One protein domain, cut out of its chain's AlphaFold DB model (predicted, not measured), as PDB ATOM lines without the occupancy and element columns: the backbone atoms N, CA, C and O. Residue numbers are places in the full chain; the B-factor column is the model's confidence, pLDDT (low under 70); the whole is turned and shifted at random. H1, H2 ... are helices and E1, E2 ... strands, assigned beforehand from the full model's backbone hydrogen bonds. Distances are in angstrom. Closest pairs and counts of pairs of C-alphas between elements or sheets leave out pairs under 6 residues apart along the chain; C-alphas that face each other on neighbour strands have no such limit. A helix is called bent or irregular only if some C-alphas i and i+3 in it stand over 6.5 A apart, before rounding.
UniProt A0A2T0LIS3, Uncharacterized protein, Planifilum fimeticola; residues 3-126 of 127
ATOM      1  N   PHE A   3     127.262 127.785 115.121       98.62
ATOM      2  CA  PHE A   3     127.281 129.070 115.816       98.62
ATOM      3  C   PHE A   3     127.211 128.868 117.321       98.62
ATOM      4  O   PHE A   3     126.378 128.103 117.801       98.62
ATOM      5  N   HIS A   4     128.063 129.571 118.059       98.06
ATOM      6  CA  HIS A   4     128.055 129.566 119.515       98.06
ATOM      7  C   HIS A   4     128.015 130.998 120.048       98.06
ATOM      8  O   HIS A   4     128.926 131.779 119.770       98.06
ATOM      9  N   GLY A   5     126.965 131.321 120.805       97.00
ATOM     10  CA  GLY A   5     126.814 132.592 121.510       97.00
ATOM     11  C   GLY A   5     127.407 132.523 122.916       97.00
ATOM     12  O   GLY A   5     127.139 131.574 123.652       97.00
ATOM     13  N   ILE A   6     128.198 133.525 123.300       95.25
ATOM     14  CA  ILE A   6     128.855 133.586 124.606       95.25
ATOM     15  C   ILE A   6     128.970 135.031 125.116       95.25
ATOM     16  O   ILE A   6     129.409 135.908 124.376       95.25
ATOM     17  N   PRO A   7     128.635 135.295 126.392       94.06
ATOM     18  CA  PRO A   7     128.952 136.572 127.021       94.06
ATOM     19  C   PRO A   7     130.462 136.815 127.165       94.06
ATOM     20  O   PRO A   7     131.190 135.918 127.611       94.06
ATOM     21  N   PHE A   8     130.935 138.039 126.909       94.38
ATOM     22  CA  PHE A   8     132.364 138.393 126.944       94.38
ATOM     23  C   PHE A   8     133.068 137.972 128.240       94.38
ATOM     24  O   PHE A   8     134.181 137.447 128.219       94.38
ATOM     25  N   ILE A   9     132.404 138.137 129.386       91.56
ATOM     26  CA  ILE A   9     132.971 137.772 130.692       91.56
ATOM     27  C   ILE A   9     133.305 136.276 130.798       91.56
ATOM     28  O   ILE A   9     134.298 135.910 131.429       91.56
ATOM     29  N   TYR A  10     132.505 135.403 130.181       90.81
ATOM     30  CA  TYR A  10     132.755 133.963 130.180       90.81
ATOM     31  C   TYR A  10     133.816 133.586 129.151       90.81
ATOM     32  O   TYR A  10     134.664 132.745 129.446       90.81
ATOM     33  N   LEU A  11     133.825 134.267 128.000       92.94
ATOM     34  CA  LEU A  11     134.867 134.125 126.989       92.94
ATOM     35  C   LEU A  11     136.254 134.381 127.588       92.94
ATOM     36  O   LEU A  11     137.127 133.525 127.492       92.94
ATOM     37  N   VAL A  12     136.454 135.522 128.254       92.75
ATOM     38  CA  VAL A  12     137.768 135.889 128.813       92.75
ATOM     39  C   VAL A  12     138.255 134.873 129.852       92.75
ATOM     40  O   VAL A  12     139.452 134.616 129.937       92.75
ATOM     41  N   ARG A  13     137.343 134.266 130.620       90.69
ATOM     42  CA  ARG A  13     137.680 133.281 131.663       90.69
ATOM     43  C   ARG A  13     138.089 131.915 131.119       90.69
ATOM     44  O   ARG A  13     138.824 131.209 131.798       90.69
ATOM     45  N   GLN A  14     137.571 131.524 129.957       91.50
ATOM     46  CA  GLN A  14     137.774 130.184 129.392       91.50
ATOM     47  C   GLN A  14     138.611 130.191 128.110       91.50
ATOM     48  O   GLN A  14     138.939 129.133 127.582       91.50
ATOM     49  N   TYR A  15     138.976 131.361 127.593       91.62
ATOM     50  CA  TYR A  15     139.819 131.458 126.411       91.62
ATOM     51  C   TYR A  15     141.129 130.658 126.594       91.62
ATOM     52  O   TYR A  15     141.789 130.814 127.625       91.62
ATOM     53  N   PRO A  16     141.559 129.851 125.602       94.00
ATOM     54  CA  PRO A  16     140.989 129.718 124.253       94.00
ATOM     55  C   PRO A  16     139.980 128.573 124.067       94.00
ATOM     56  O   PRO A  16     139.385 128.475 122.993       94.00
ATOM     57  N   VAL A  17     139.792 127.709 125.067       95.44
ATOM     58  CA  VAL A  17     138.981 126.489 124.952       95.44
ATOM     59  C   VAL A  17     137.826 126.524 125.941       95.44
ATOM     60  O   VAL A  17     138.020 126.444 127.154       95.44
ATOM     61  N   LEU A  18     136.604 126.563 125.415       93.50
ATOM     62  CA  LEU A  18     135.408 126.470 126.241       93.50
ATOM     63  C   LEU A  18     135.229 125.039 126.738       93.50
ATOM     64  O   LEU A  18     135.195 124.095 125.944       93.50
ATOM     65  N   ASN A  19     135.085 124.901 128.054       89.25
ATOM     66  CA  ASN A  19     134.840 123.631 128.724       89.25
ATOM     67  C   ASN A  19     133.651 123.791 129.692       89.25
ATOM     68  O   ASN A  19     133.801 124.444 130.734       89.25
ATOM     69  N   PRO A  20     132.486 123.185 129.406       80.19
ATOM     70  CA  PRO A  20     131.278 123.304 130.220       80.19
ATOM     71  C   PRO A  20     131.474 122.872 131.674       80.19
ATOM     72  O   PRO A  20     130.920 123.510 132.579       80.19
ATOM     73  N   ALA A  21     132.324 121.868 131.917       71.31
ATOM     74  CA  ALA A  21     132.605 121.338 133.248       71.31
ATOM     75  C   ALA A  21     133.290 122.375 134.156       71.31
ATOM     76  O   ALA A  21     133.047 122.405 135.363       71.31
ATOM     77  N   SER A  22     134.070 123.299 133.582       65.25
ATOM     78  CA  SER A  22     134.764 124.353 134.343       65.25
ATOM     79  C   SER A  22     133.809 125.353 135.016       65.25
ATOM     80  O   SER A  22     134.169 126.020 135.984       65.25
ATOM     81  N   SER A  23     132.561 125.433 134.543       62.53
ATOM     82  CA  SER A  23     131.544 126.368 135.040       62.53
ATOM     83  C   SER A  23     130.566 125.755 136.051       62.53
ATOM     84  O   SER A  23     129.666 126.445 136.534       62.53
ATOM     85  N   PHE A  24     130.728 124.473 136.402       59.44
ATOM     86  CA  PHE A  24     129.745 123.695 137.167       59.44
ATOM     87  C   PHE A  24     129.397 124.295 138.541       59.44
ATOM     88  O   PHE A  24     128.242 124.250 138.965       59.44
ATOM     89  N   ARG A  25     130.368 124.931 139.213       54.97
ATOM     90  CA  ARG A  25     130.189 125.531 140.550       54.97
ATOM     91  C   ARG A  25     129.216 126.716 140.588       54.97
ATOM     92  O   ARG A  25     128.606 126.942 141.624       54.97
ATOM     93  N   ASN A  26     129.016 127.416 139.470       63.69
ATOM     94  CA  ASN A  26     128.207 128.642 139.420       63.69
ATOM     95  C   ASN A  26     126.829 128.440 138.761       63.69
ATOM     96  O   ASN A  26     126.139 129.410 138.450       63.69
ATOM     97  N   LYS A  27     126.418 127.192 138.503       72.62
ATOM     98  CA  LYS A  27     125.156 126.894 137.809       72.62
ATOM     99  C   LYS A  27     123.962 126.946 138.760       72.62
ATOM    100  O   LYS A  27     124.026 126.474 139.901       72.62
ATOM    101  N   SER A  28     122.835 127.460 138.265       77.75
ATOM    102  CA  SER A  28     121.553 127.357 138.967       77.75
ATOM    103  C   SER A  28     121.168 125.881 139.177       77.75
ATOM    104  O   SER A  28     121.651 125.011 138.443       77.75
ATOM    105  N   PRO A  29     120.305 125.559 140.158       81.38
ATOM    106  CA  PRO A  29     119.860 124.184 140.390       81.38
ATOM    107  C   PRO A  29     119.272 123.513 139.140       81.38
ATOM    108  O   PRO A  29     119.600 122.359 138.867       81.38
ATOM    109  N   ALA A  30     118.490 124.252 138.343       80.38
ATOM    110  CA  ALA A  30     117.926 123.771 137.082       80.38
ATOM    111  C   ALA A  30     119.016 123.418 136.056       80.38
ATOM    112  O   ALA A  30     119.049 122.294 135.563       80.38
ATOM    113  N   LYS A  31     119.982 124.321 135.822       78.25
ATOM    114  CA  LYS A  31     121.119 124.063 134.919       78.25
ATOM    115  C   LYS A  31     121.973 122.881 135.381       78.25
ATOM    116  O   LYS A  31     122.488 122.136 134.561       78.25
ATOM    117  N   ARG A  32     122.113 122.674 136.695       81.94
ATOM    118  CA  ARG A  32     122.803 121.494 137.245       81.94
ATOM    119  C   ARG A  32     122.033 120.200 137.006       81.94
ATOM    120  O   ARG A  32     122.654 119.169 136.770       81.94
ATOM    121  N   ALA A  33     120.708 120.222 137.131       82.62
ATOM    122  CA  ALA A  33     119.882 119.045 136.883       82.62
ATOM    123  C   ALA A  33     119.936 118.630 135.408       82.62
ATOM    124  O   ALA A  33     120.160 117.453 135.133       82.62
ATOM    125  N   ASP A  34     119.830 119.605 134.508       82.00
ATOM    126  CA  ASP A  34     119.957 119.415 133.064       82.00
ATOM    127  C   ASP A  34     121.341 118.873 132.675       82.00
ATOM    128  O   ASP A  34     121.446 117.789 132.102       82.00
ATOM    129  N   ALA A  35     122.416 119.519 133.147       83.19
ATOM    130  CA  ALA A  35     123.787 119.050 132.941       83.19
ATOM    131  C   ALA A  35     123.996 117.602 133.412       83.19
ATOM    132  O   ALA A  35     124.622 116.801 132.722       83.19
ATOM    133  N   ARG A  36     123.441 117.225 134.575       84.88
ATOM    134  CA  ARG A  36     123.479 115.832 135.052       84.88
ATOM    135  C   ARG A  36     122.681 114.885 134.158       84.88
ATOM    136  O   ARG A  36     123.081 113.735 134.014       84.88
ATOM    137  N   GLY A  37     121.556 115.333 133.607       84.00
ATOM    138  CA  GLY A  37     120.780 114.583 132.622       84.00
ATOM    139  C   GLY A  37     121.620 114.254 131.393       84.00
ATOM    140  O   GLY A  37     121.747 113.081 131.052       84.00
ATOM    141  N   LEU A  38     122.269 115.267 130.821       84.81
ATOM    142  CA  LEU A  38     123.140 115.131 129.653       84.81
ATOM    143  C   LEU A  38     124.360 114.252 129.943       84.81
ATOM    144  O   LEU A  38     124.623 113.305 129.213       84.81
ATOM    145  N   ILE A  39     125.056 114.461 131.063       87.12
ATOM    146  CA  ILE A  39     126.194 113.606 131.435       87.12
ATOM    147  C   ILE A  39     125.775 112.132 131.524       87.12
ATOM    148  O   ILE A  39     126.519 111.260 131.082       87.12
ATOM    149  N   ARG A  40     124.579 111.838 132.048       87.44
ATOM    150  CA  ARG A  40     124.070 110.461 132.119       87.44
ATOM    151  C   ARG A  40     123.697 109.879 130.758       87.44
ATOM    152  O   ARG A  40     123.894 108.686 130.570       87.44
ATOM    153  N   SER A  41     123.140 110.672 129.845       86.62
ATOM    154  CA  SER A  41     122.667 110.171 128.549       86.62
ATOM    155  C   SER A  41     123.761 110.104 127.485       86.62
ATOM    156  O   SER A  41     123.755 109.190 126.668       86.62
ATOM    157  N   ILE A  42     124.694 111.060 127.488       87.50
ATOM    158  CA  ILE A  42     125.674 111.251 126.405       87.50
ATOM    159  C   ILE A  42     127.129 111.239 126.897       87.50
ATOM    160  O   ILE A  42     128.053 111.359 126.097       87.50
ATOM    161  N   GLY A  43     127.350 111.086 128.207       87.44
ATOM    162  CA  GLY A  43     128.675 110.933 128.819       87.44
ATOM    163  C   GLY A  43     129.413 112.240 129.122       87.44
ATOM    164  O   GLY A  43     130.469 112.205 129.750       87.44
ATOM    165  N   PHE A  44     128.886 113.398 128.711       87.62
ATOM    166  CA  PHE A  44     129.485 114.707 128.983       87.62
ATOM    167  C   PHE A  44     128.446 115.833 129.007       87.62
ATOM    168  O   PHE A  44     127.330 115.690 128.514       87.62
ATOM    169  N   GLU A  45     128.827 116.978 129.574       90.56
ATOM    170  CA  GLU A  45     128.060 118.214 129.435       90.56
ATOM    171  C   GLU A  45     128.527 118.956 128.170       90.56
ATOM    172  O   GLU A  45     129.722 119.246 128.069       90.56
ATOM    173  N   PRO A  46     127.642 119.241 127.200       91.88
ATOM    174  CA  PRO A  46     128.041 119.795 125.914       91.88
ATOM    175  C   PRO A  46     128.220 121.322 125.931       91.88
ATOM    176  O   PRO A  46     127.515 122.060 126.615       91.88
ATOM    177  N   VAL A  47     129.141 121.818 125.104       94.25
ATOM    178  CA  VAL A  47     129.061 123.158 124.516       94.25
ATOM    179  C   VAL A  47     128.015 123.086 123.414       94.25
ATOM    180  O   VAL A  47     128.145 122.280 122.492       94.25
ATOM    181  N   HIS A  48     126.993 123.925 123.520       95.25
ATOM    182  CA  HIS A  48     125.864 123.958 122.599       95.25
ATOM    183  C   HIS A  48     126.165 124.871 121.406       95.25
ATOM    184  O   HIS A  48     126.604 126.014 121.587       95.25
ATOM    185  N   LEU A  49     125.927 124.377 120.191       98.12
ATOM    186  CA  LEU A  49     126.057 125.129 118.946       98.12
ATOM    187  C   LEU A  49     124.799 124.996 118.091       98.12
ATOM    188  O   LEU A  49     124.293 123.893 117.889       98.12
ATOM    189  N   LEU A  50     124.353 126.101 117.500       98.44
ATOM    190  CA  LEU A  50     123.299 126.091 116.487       98.44
ATOM    191  C   LEU A  50     123.900 125.795 115.114       98.44
ATOM    192  O   LEU A  50     124.913 126.382 114.745       98.44
ATOM    193  N   ARG A  51     123.278 124.922 114.326       98.56
ATOM    194  CA  ARG A  51     123.659 124.621 112.943       98.56
ATOM    195  C   ARG A  51     122.707 125.326 111.986       98.56
ATOM    196  O   ARG A  51     121.500 125.117 112.049       98.56
ATOM    197  N   SER A  52     123.255 126.083 111.040       98.19
ATOM    198  CA  SER A  52     122.443 126.652 109.963       98.19
ATOM    199  C   SER A  52     121.977 125.577 108.976       98.19
ATOM    200  O   SER A  52     122.774 124.730 108.554       98.19
ATOM    201  N   SER A  53     120.735 125.687 108.525       97.00
ATOM    202  CA  SER A  53     120.112 124.877 107.473       97.00
ATOM    203  C   SER A  53     119.208 125.766 106.597       97.00
ATOM    204  O   SER A  53     119.004 126.935 106.934       97.00
ATOM    205  N   PRO A  54     118.630 125.254 105.494       96.38
ATOM    206  CA  PRO A  54     117.630 126.001 104.724       96.38
ATOM    207  C   PRO A  54     116.409 126.438 105.554       96.38
ATOM    208  O   PRO A  54     115.892 127.531 105.351       96.38
ATOM    209  N   THR A  55     115.982 125.618 106.520       96.62
ATOM    210  CA  THR A  55     114.857 125.906 107.429       96.62
ATOM    211  C   THR A  55     115.262 126.732 108.655       96.62
ATOM    212  O   THR A  55     114.408 127.295 109.339       96.62
ATOM    213  N   TYR A  56     116.566 126.846 108.920       97.75
ATOM    214  CA  TYR A  56     117.130 127.577 110.051       97.75
ATOM    215  C   TYR A  56     118.349 128.402 109.602       97.75
ATOM    216  O   TYR A  56     119.499 127.987 109.776       97.75
ATOM    217  N   PRO A  57     118.121 129.551 108.944       98.12
ATOM    218  CA  PRO A  57     119.178 130.302 108.276       98.12
ATOM    219  C   PRO A  57     120.135 130.983 109.263       98.12
ATOM    220  O   PRO A  57     119.797 131.228 110.419       98.12
ATOM    221  N   ILE A  58     121.316 131.379 108.768       97.69
ATOM    222  CA  ILE A  58     122.386 132.031 109.552       97.69
ATOM    223  C   ILE A  58     121.863 133.214 110.376       97.69
ATOM    224  O   ILE A  58     122.213 133.350 111.544       97.69
ATOM    225  N   ARG A  59     120.989 134.046 109.793       96.88
ATOM    226  CA  ARG A  59     120.375 135.182 110.492       96.88
ATOM    227  C   ARG A  59     119.649 134.745 111.769       96.88
ATOM    228  O   ARG A  59     119.850 135.358 112.809       96.88
ATOM    229  N   LYS A  60     118.868 133.665 111.696       97.94
ATOM    230  CA  LYS A  60     118.133 133.123 112.844       97.94
ATOM    231  C   LYS A  60     119.086 132.531 113.883       97.94
ATOM    232  O   LYS A  60     118.906 132.784 115.067       97.94
ATOM    233  N   CYS A  61     120.140 131.824 113.457       98.00
ATOM    234  CA  CYS A  61     121.193 131.369 114.375       98.00
ATOM    235  C   CYS A  61     121.813 132.541 115.145       98.00
ATOM    236  O   CYS A  61     121.976 132.450 116.355       98.00
ATOM    237  N   LEU A  62     122.148 133.636 114.454       97.56
ATOM    238  CA  LEU A  62     122.730 134.822 115.082       97.56
ATOM    239  C   LEU A  62     121.759 135.465 116.072       97.56
ATOM    240  O   LEU A  62     122.149 135.723 117.204       97.56
ATOM    241  N   GLU A  63     120.506 135.690 115.670       97.00
ATOM    242  CA  GLU A  63     119.468 136.259 116.538       97.00
ATOM    243  C   GLU A  63     119.290 135.437 117.823       97.00
ATOM    244  O   GLU A  63     119.293 136.009 118.912       97.00
ATOM    245  N   GLU A  64     119.212 134.107 117.720       97.12
ATOM    246  CA  GLU A  64     119.104 133.236 118.894       97.12
ATOM    247  C   GLU A  64     120.393 133.212 119.722       97.12
ATOM    248  O   GLU A  64     120.325 133.311 120.943       97.12
ATOM    249  N   CYS A  65     121.580 133.160 119.106       97.56
ATOM    250  CA  CYS A  65     122.846 133.229 119.843       97.56
ATOM    251  C   CYS A  65     123.001 134.552 120.614       97.56
ATOM    252  O   CYS A  65     123.463 134.532 121.756       97.56
ATOM    253  N   PHE A  66     122.574 135.678 120.035       96.19
ATOM    254  CA  PHE A  66     122.634 136.988 120.688       96.19
ATOM    255  C   PHE A  66     121.651 137.140 121.860       96.19
ATOM    256  O   PHE A  66     121.849 137.996 122.717       96.19
ATOM    257  N   ARG A  67     120.630 136.279 121.976       94.75
ATOM    258  CA  ARG A  67     119.800 136.218 123.195       94.75
ATOM    259  C   ARG A  67     120.564 135.672 124.404       94.75
ATOM    260  O   ARG A  67     120.153 135.913 125.536       94.75
ATOM    261  N   TYR A  68     121.659 134.941 124.182       88.88
ATOM    262  CA  TYR A  68     122.465 134.341 125.249       88.88
ATOM    263  C   TYR A  68     123.709 135.156 125.615       88.88
ATOM    264  O   TYR A  68     124.172 135.059 126.752       88.88
ATOM    265  N   GLY A  69     124.271 135.927 124.683       91.81
ATOM    266  CA  GLY A  69     125.489 136.705 124.902       91.81
ATOM    267  C   GLY A  69     125.756 137.725 123.801       91.81
ATOM    268  O   GLY A  69     125.029 137.793 122.822       91.81
ATOM    269  N   ASP A  70     126.818 138.505 123.961       95.06
ATOM    270  CA  ASP A  70     127.191 139.626 123.088       95.06
ATOM    271  C   ASP A  70     128.193 139.244 121.985       95.06
ATOM    272  O   ASP A  70     128.546 140.073 121.147       95.06
ATOM    273  N   ILE A  71     128.663 137.993 121.958       96.94
ATOM    274  CA  ILE A  71     129.633 137.495 120.974       96.94
ATOM    275  C   ILE A  71     129.155 136.175 120.393       96.94
ATOM    276  O   ILE A  71     128.764 135.268 121.128       96.94
ATOM    277  N   VAL A  72     129.277 136.034 119.075       98.06
ATOM    278  CA  VAL A  72     129.025 134.791 118.353       98.06
ATOM    279  C   VAL A  72     130.274 134.358 117.598       98.06
ATOM    280  O   VAL A  72     130.805 135.097 116.770       98.06
ATOM    281  N   PHE A  73     130.709 133.127 117.847       98.31
ATOM    282  CA  PHE A  73     131.724 132.454 117.043       98.31
ATOM    283  C   PHE A  73     131.050 131.564 116.002       98.31
ATOM    284  O   PHE A  73     130.162 130.776 116.343       98.31
ATOM    285  N   ALA A  74     131.488 131.668 114.748       98.44
ATOM    286  CA  ALA A  74     131.024 130.820 113.660       98.44
ATOM    287  C   ALA A  74     132.097 129.810 113.254       98.44
ATOM    288  O   ALA A  74     133.274 130.143 113.154       98.44
ATOM    289  N   PHE A  75     131.680 128.584 112.959       98.50
ATOM    290  CA  PHE A  75     132.554 127.474 112.594       98.50
ATOM    291  C   PHE A  75     132.042 126.805 111.318       98.50
ATOM    292  O   PHE A  75     130.843 126.566 111.155       98.50
ATOM    293  N   GLU A  76     132.945 126.461 110.404       97.81
ATOM    294  CA  GLU A  76     132.594 125.673 109.214       97.81
ATOM    295  C   GLU A  76     132.235 124.233 109.590       97.81
ATOM    296  O   GLU A  76     131.263 123.669 109.086       97.81
ATOM    297  N   SER A  77     132.976 123.670 110.546       97.00
ATOM    298  CA  SER A  77     132.780 122.330 111.088       97.00
ATOM    299  C   SER A  77     133.081 122.291 112.588       97.00
ATOM    300  O   SER A  77     133.781 123.149 113.121       97.00
ATOM    301  N   ILE A  78     132.552 121.273 113.267       96.75
ATOM    302  CA  ILE A  78     132.804 120.998 114.688       96.75
ATOM    303  C   ILE A  78     133.469 119.622 114.848       96.75
ATOM    304  O   ILE A  78     133.158 118.712 114.068       96.75
ATOM    305  N   PRO A  79     134.396 119.447 115.811       94.75
ATOM    306  CA  PRO A  79     135.135 118.196 115.989       94.75
ATOM    307  C   PRO A  79     134.247 117.048 116.488       94.75
ATOM    308  O   PRO A  79     133.149 117.276 116.985       94.75
ATOM    309  N   TYR A  80     134.747 115.815 116.375       92.56
ATOM    310  CA  TYR A  80     134.212 114.666 117.109       92.56
ATOM    311  C   TYR A  80     134.856 114.569 118.512       92.56
ATOM    312  O   TYR A  80     136.003 114.996 118.666       92.56
ATOM    313  N   PRO A  81     134.166 113.992 119.515       92.94
ATOM    314  CA  PRO A  81     132.782 113.533 119.447       92.94
ATOM    315  C   PRO A  81     131.810 114.721 119.395       92.94
ATOM    316  O   PRO A  81     131.994 115.731 120.068       92.94
ATOM    317  N   ARG A  82     130.772 114.585 118.568       94.56
ATOM    318  CA  ARG A  82     129.667 115.538 118.451       94.56
ATOM    319  C   ARG A  82     128.361 114.780 118.443       94.56
ATOM    320  O   ARG A  82     128.290 113.694 117.868       94.56
ATOM    321  N   ILE A  83     127.341 115.372 119.032       95.62
ATOM    322  CA  ILE A  83     126.011 114.787 119.095       95.62
ATOM    323  C   ILE A  83     124.969 115.817 118.693       95.62
ATOM    324  O   ILE A  83     125.122 117.002 118.978       95.62
ATOM    325  N   GLN A  84     123.922 115.370 118.015       96.00
ATOM    326  CA  GLN A  84     122.773 116.210 117.726       96.00
ATOM    327  C   GLN A  84     121.836 116.201 118.938       96.00
ATOM    328  O   GLN A  84     121.363 115.143 119.341       96.00
ATOM    329  N   LEU A  85     121.611 117.372 119.534       93.12
ATOM    330  CA  LEU A  85     120.754 117.552 120.713       93.12
ATOM    331  C   LEU A  85     119.309 117.872 120.310       93.12
ATOM    332  O   LEU A  85     118.369 117.468 120.987       93.12
ATOM    333  N   SER A  86     119.134 118.573 119.187       93.94
ATOM    334  CA  SER A  86     117.837 118.862 118.566       93.94
ATOM    335  C   SER A  86     117.997 119.058 117.053       93.94
ATOM    336  O   SER A  86     119.101 118.938 116.516       93.94
ATOM    337  N   GLU A  87     116.915 119.372 116.332       95.56
ATOM    338  CA  GLU A  87     116.947 119.568 114.871       95.56
ATOM    339  C   GLU A  87     118.054 120.540 114.425       95.56
ATOM    340  O   GLU A  87     118.750 120.297 113.433       95.56
ATOM    341  N   HIS A  88     118.274 121.608 115.192       97.00
ATOM    342  CA  HIS A  88     119.232 122.661 114.854       97.00
ATOM    343  C   HIS A  88     120.388 122.775 115.842       97.00
ATOM    344  O   HIS A  88     121.252 123.623 115.651       97.00
ATOM    345  N   GLU A  89     120.446 121.939 116.874       97.25
ATOM    346  CA  GLU A  89     121.419 122.080 117.953       97.25
ATOM    347  C   GLU A  89     122.349 120.878 118.050       97.25
ATOM    348  O   GLU A  89     121.932 119.721 117.986       97.25
ATOM    349  N   TRP A  90     123.631 121.175 118.228       97.31
ATOM    350  CA  TRP A  90     124.704 120.204 118.333       97.31
ATOM    351  C   TRP A  90     125.517 120.446 119.597       97.31
ATOM    352  O   TRP A  90     125.810 121.584 119.953       97.31
ATOM    353  N   GLY A  91     125.903 119.359 120.254       95.69
ATOM    354  CA  GLY A  91     126.736 119.355 121.445       95.69
ATOM    355  C   GLY A  91     128.119 118.782 121.166       95.69
ATOM    356  O   GLY A  91     128.239 117.740 120.517       95.69
ATOM    357  N   ILE A  92     129.158 119.431 121.693       96.19
ATOM    358  CA  ILE A  92     130.533 118.898 121.735       96.19
ATOM    359  C   ILE A  92     131.127 119.049 123.141       96.19
ATOM    360  O   ILE A  92     130.738 119.977 123.842       96.19
ATOM    361  N   PRO A  93     132.079 118.210 123.581       94.19
ATOM    362  CA  PRO A  93     132.616 118.305 124.943       94.19
ATOM    363  C   PRO A  93     133.373 119.607 125.214       94.19
ATOM    364  O   PRO A  93     133.276 120.181 126.294       94.19
ATOM    365  N   THR A  94     134.135 120.076 124.229       95.06
ATOM    366  CA  THR A  94     134.951 121.290 124.327       95.06
ATOM    367  C   THR A  94     134.995 122.008 122.991       95.06
ATOM    368  O   THR A  94     135.046 121.353 121.948       95.06
ATOM    369  N   LEU A  95     135.058 123.338 123.016       96.62
ATOM    370  CA  LEU A  95     135.121 124.166 121.811       96.62
ATOM    371  C   LEU A  95     136.394 125.017 121.808       96.62
ATOM    372  O   LEU A  95     136.539 125.916 122.631       96.62
ATOM    373  N   ASP A  96     137.306 124.749 120.870       96.56
ATOM    374  CA  ASP A  96     138.475 125.603 120.635       96.56
ATOM    375  C   ASP A  96     138.084 126.789 119.750       96.56
ATOM    376  O   ASP A  96     137.838 126.639 118.550       96.56
ATOM    377  N   LEU A  97     138.043 127.976 120.347       96.81
ATOM    378  CA  LEU A  97     137.586 129.197 119.688       96.81
ATOM    379  C   LEU A  97     138.532 129.678 118.590       96.81
ATOM    380  O   LEU A  97     138.118 130.414 117.699       96.81
ATOM    381  N   ARG A  98     139.796 129.241 118.611       95.50
ATOM    382  CA  ARG A  98     140.781 129.584 117.573       95.50
ATOM    383  C   ARG A  98     140.460 128.928 116.231       95.50
ATOM    384  O   ARG A  98     140.997 129.343 115.214       95.50
ATOM    385  N   ARG A  99     139.586 127.915 116.229       96.25
ATOM    386  CA  ARG A  99     139.104 127.224 115.023       96.25
ATOM    387  C   ARG A  99     137.888 127.896 114.385       96.25
ATOM    388  O   ARG A  99     137.333 127.348 113.434       96.25
ATOM    389  N   ALA A 100     137.427 129.019 114.932       97.81
ATOM    390  CA  ALA A 100     136.336 129.771 114.336       97.81
ATOM    391  C   ALA A 100     136.743 130.296 112.953       97.81
ATOM    392  O   ALA A 100     137.893 130.652 112.730       97.81
ATOM    393  N   ALA A 101     135.784 130.350 112.036       97.81
ATOM    394  CA  ALA A 101     135.952 130.936 110.714       97.81
ATOM    395  C   ALA A 101     135.789 132.461 110.752       97.81
ATOM    396  O   ALA A 101     136.453 133.176 110.012       97.81
ATOM    397  N   TRP A 102     134.908 132.962 111.622       97.81
ATOM    398  CA  TRP A 102     134.702 134.388 111.864       97.81
ATOM    399  C   TRP A 102     133.983 134.622 113.194       97.81
ATOM    400  O   TRP A 102     133.443 133.697 113.811       97.81
ATOM    401  N   ILE A 103     133.986 135.880 113.629       97.38
ATOM    402  CA  ILE A 103     133.382 136.336 114.881       97.38
ATOM    403  C   ILE A 103     132.408 137.477 114.569       97.38
ATOM    404  O   ILE A 103     132.737 138.369 113.790       97.38
ATOM    405  N   CYS A 104     131.224 137.462 115.177       96.94
ATOM    406  CA  CYS A 104     130.285 138.583 115.156       96.94
ATOM    407  C   CYS A 104     130.039 139.072 116.584       96.94
ATOM    408  O   CYS A 104     129.813 138.265 117.482       96.94
ATOM    409  N   ILE A 105     130.124 140.380 116.795       95.75
ATOM    410  CA  ILE A 105     130.084 141.006 118.119       95.75
ATOM    411  C   ILE A 105     129.014 142.091 118.114       95.75
ATOM    412  O   ILE A 105     128.926 142.866 117.159       95.75
ATOM    413  N   ASP A 106     128.224 142.142 119.181       93.81
ATOM    414  CA  ASP A 106     127.269 143.214 119.429       93.81
ATOM    415  C   ASP A 106     127.986 144.435 120.036       93.81
ATOM    416  O   ASP A 106     128.516 144.386 121.149       93.81
ATOM    417  N   GLY A 107     128.064 145.527 119.271       89.06
ATOM    418  CA  GLY A 107     128.790 146.741 119.647       89.06
ATOM    419  C   GLY A 107     130.323 146.639 119.576       89.06
ATOM    420  O   GLY A 107     130.909 145.608 119.264       89.06
ATOM    421  N   GLU A 108     131.017 147.748 119.865       87.88
ATOM    422  CA  GLU A 108     132.475 147.873 119.640       87.88
ATOM    423  C   GLU A 108     133.338 147.829 120.915       87.88
ATOM    424  O   GLU A 108     134.569 147.884 120.839       87.88
ATOM    425  N   LYS A 109     132.727 147.689 122.099       87.31
ATOM    426  CA  LYS A 109     133.392 147.844 123.410       87.31
ATOM    427  C   LYS A 109     134.648 146.979 123.584       87.31
ATOM    428  O   LYS A 109     135.586 147.373 124.273       87.31
ATOM    429  N   HIS A 110     134.679 145.804 122.956       89.38
ATOM    430  CA  HIS A 110     135.745 144.811 123.121       89.38
ATOM    431  C   HIS A 110     136.662 144.670 121.897       89.38
ATOM    432  O   HIS A 110     137.498 143.766 121.849       89.38
ATOM    433  N   ARG A 111     136.574 145.590 120.925       90.44
ATOM    434  CA  ARG A 111     137.294 145.534 119.642       90.44
ATOM    435  C   ARG A 111     138.794 145.256 119.774       90.44
ATOM    436  O   ARG A 111     139.313 144.392 119.070       90.44
ATOM    437  N   HIS A 112     139.492 145.948 120.674       91.88
ATOM    438  CA  HIS A 112     140.936 145.753 120.872       91.88
ATOM    439  C   HIS A 112     141.287 144.341 121.345       91.88
ATOM    440  O   HIS A 112     142.250 143.753 120.856       91.88
ATOM    441  N   TRP A 113     140.485 143.776 122.250       94.50
ATOM    442  CA  TRP A 113     140.709 142.428 122.767       94.50
ATOM    443  C   TRP A 113     140.606 141.389 121.643       94.50
ATOM    444  O   TRP A 113     141.483 140.537 121.513       94.50
ATOM    445  N   PHE A 114     139.597 141.512 120.774       93.62
ATOM    446  CA  PHE A 114     139.415 140.601 119.642       93.62
ATOM    447  C   PHE A 114     140.502 140.740 118.583       93.62
ATOM    448  O   PHE A 114     141.040 139.727 118.147       93.62
ATOM    449  N   ARG A 115     140.892 141.969 118.220       90.38
ATOM    450  CA  ARG A 115     141.992 142.184 117.262       90.38
ATOM    451  C   ARG A 115     143.315 141.607 117.765       90.38
ATOM    452  O   ARG A 115     144.096 141.115 116.963       90.38
ATOM    453  N   PHE A 116     143.554 141.649 119.076       93.44
ATOM    454  CA  PHE A 116     144.761 141.087 119.678       93.44
ATOM    455  C   PHE A 116     144.717 139.556 119.794       93.44
ATOM    456  O   PHE A 116     145.711 138.889 119.521       93.44
ATOM    457  N   ARG A 117     143.582 138.977 120.212       94.81
ATOM    458  CA  ARG A 117     143.461 137.527 120.462       94.81
ATOM    459  C   ARG A 117     143.142 136.704 119.217       94.81
ATOM    460  O   ARG A 117     143.510 135.536 119.167       94.81
ATOM    461  N   PHE A 118     142.505 137.309 118.221       94.00
ATOM    462  CA  PHE A 118     142.126 136.677 116.960       94.00
ATOM    463  C   PHE A 118     142.583 137.525 115.762       94.00
ATOM    464  O   PHE A 118     141.754 137.956 114.962       94.00
ATOM    465  N   PRO A 119     143.897 137.778 115.604       93.25
ATOM    466  CA  PRO A 119     144.405 138.695 114.579       93.25
ATOM    467  C   PRO A 119     144.132 138.226 113.142       93.25
ATOM    468  O   PRO A 119     144.161 139.035 112.220       93.25
ATOM    469  N   HIS A 120     143.861 136.933 112.951       92.19
ATOM    470  CA  HIS A 120     143.651 136.316 111.639       92.19
ATOM    471  C   HIS A 120     142.181 136.049 111.306       92.19
ATOM    472  O   HIS A 120     141.892 135.598 110.201       92.19
ATOM    473  N   LEU A 121     141.255 136.293 112.239       94.25
ATOM    474  CA  LEU A 121     139.840 136.022 112.002       94.25
ATOM    475  C   LEU A 121     139.107 137.294 111.569       94.25
ATOM    476  O   LEU A 121     139.291 138.344 112.190       94.25
ATOM    477  N   PRO A 122     138.224 137.214 110.559       95.69
ATOM    478  CA  PRO A 122     137.261 138.268 110.293       95.69
ATOM    479  C   PRO A 122     136.400 138.529 111.535       95.69
ATOM    480  O   PRO A 122     135.781 137.611 112.081       95.69
ATOM    481  N   VAL A 123     136.357 139.791 111.968       94.69
ATOM    482  CA  VAL A 123     135.519 140.249 113.081       94.69
ATOM    483  C   VAL A 123     134.515 141.264 112.555       94.69
ATOM    484  O   VAL A 123     134.893 142.337 112.082       94.69
ATOM    485  N   VAL A 124     133.236 140.915 112.641       93.81
ATOM    486  CA  VAL A 124     132.109 141.758 112.243       93.81
ATOM    487  C   VAL A 124     131.502 142.391 113.490       93.81
ATOM    488  O   VAL A 124     131.235 141.705 114.474       93.81
ATOM    489  N   PHE A 125     131.267 143.699 113.439       89.19
ATOM    490  CA  PHE A 125     130.610 144.442 114.510       89.19
ATOM    491  C   PHE A 125     129.190 144.791 114.068       89.19
ATOM    492  O   PHE A 125     128.999 145.462 113.050       89.19
ATOM    493  N   ARG A 126     128.199 144.306 114.814       85.44
ATOM    494  CA  ARG A 126     126.794 144.671 114.648       85.44
ATOM    495  C   ARG A 126     126.529 145.973 115.411       85.44
ATOM    496  O   ARG A 126     127.073 146.174 116.495       85.44
TER     497      ARG A 126
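This is residues 3 to 126 of the 127 residues of an uncharacterized protein of Planifilum fimeticola (UniProt A0A2T0LIS3). A twisted row of strands runs through the domain: the four-strand sheet E1 E3 E5 E6, continued past E1 by the two-strand sheet E2 E4, with E2 beside E1. H4 packs on one face of the four-strand sheet and also comes close to E2, while H3 and H5 lie at opposite far ends of the long axis, H5 beside E6, and H2 lies between H1 and H3. The printed part has 124 residues, with five named helices and six named strands in the order E1 H1 H2 H3 E2 H4 E3 E4 E5 H5 E6; the class is mixed, helices and strands. The larger sheet is mixed, in the order E1, E3, E5, E6, and the smaller is antiparallel. The whole is compact, with a radius of gyration of the C-alphas of 14.4 A and spans of 40 by 36 by 25 A.

E1, residues 3 to 6, begins at C-alpha 3 at (127.281, 129.070, 115.816). H1 is residues 8 to 14 and H2 residues 20 to 26; H2 is irregular, with C-alphas 22 and 25 7.8 A apart. H3, residues 29 to 42, is the longest helix, 19.9 A from first to last C-alpha, and ends at C-alpha 42 at (125.674, 111.251, 126.405). E2, residues 47 to 51, is 12.9 A long, and H4, residues 58 to 66, is 12.2 A long. E3, residues 71 to 75, measures 13.4 A. E4 is residues 89 to 92, and E5, residues 102 to 106, measures 13.8 A. H5 is residues 111 to 117, and E6, residues 123 to 126, ends at C-alpha 126 at (126.794, 144.671, 114.648).

E1 and E6 are the edge strands of the larger sheet, and the strands' lines turn by 71 degrees from edge to edge. E1 and E3 are antiparallel at 153 degrees, with N 6 and O 71 2.8 A apart. E3 and E5 are antiparallel at 161 degrees, with N 72 and O 104 at 2.8 A. E5 and E6 are parallel at 28 degrees, with N 124 and O 103 at 2.8 A; E5, H5 and E6 form a strand-helix-strand unit, two parallel neighbour strands with a helix between, whose crossover is right-handed. H4 is on this sheet at a height of 8.6 A over the sheet; it lies over E3 and runs only just slantwise to the strands, at 32 degrees to E3 on the local plane. The closest C-alphas of H4 and E1 are those of Cys 65 and Gly 5, 4.4 A apart. H1 only just is on the sheet and only grazes it with residues 8 to 11, and H5 only grazes it with residues 111 to 115. The closest C-alphas of E1 and E2 are those of His 4 and Leu 49, 4.9 A apart. E2 and E4 are antiparallel at 141 degrees, with N 47 and O 92 at 2.7 A. Residues 83 to 84 pair with residues 90 to 91 of E4, antiparallel. H2 and H3 are close but not clearly touching, Phe 24 and Arg 32 having the closest C-alphas at 7.3 A, with a shallow tilt of 25 degrees, opposite ways. H1 and H2 are near each other, with 6 pairs of C-alphas within 10 A. Every O i to N i+4 pair is within hydrogen-bond range in H3, H4 and H5; in H1 it is 2 of 3, and in H2 0 of 3, beside 3 of 4 O i to N i+3 pairs.

The two C-alphas farthest apart, those of Ser 41 in H3 and His 112 in H5, are 40.7 A apart. The printed part has no cut. The link from E3 to E4, residues 76 to 88, is long; those from E2 to H4 and from E4 to E5 are short but not tight. The mean pLDDT of the printed part is 91.5, and residues 22 to 26, which belong to H2, are under 70.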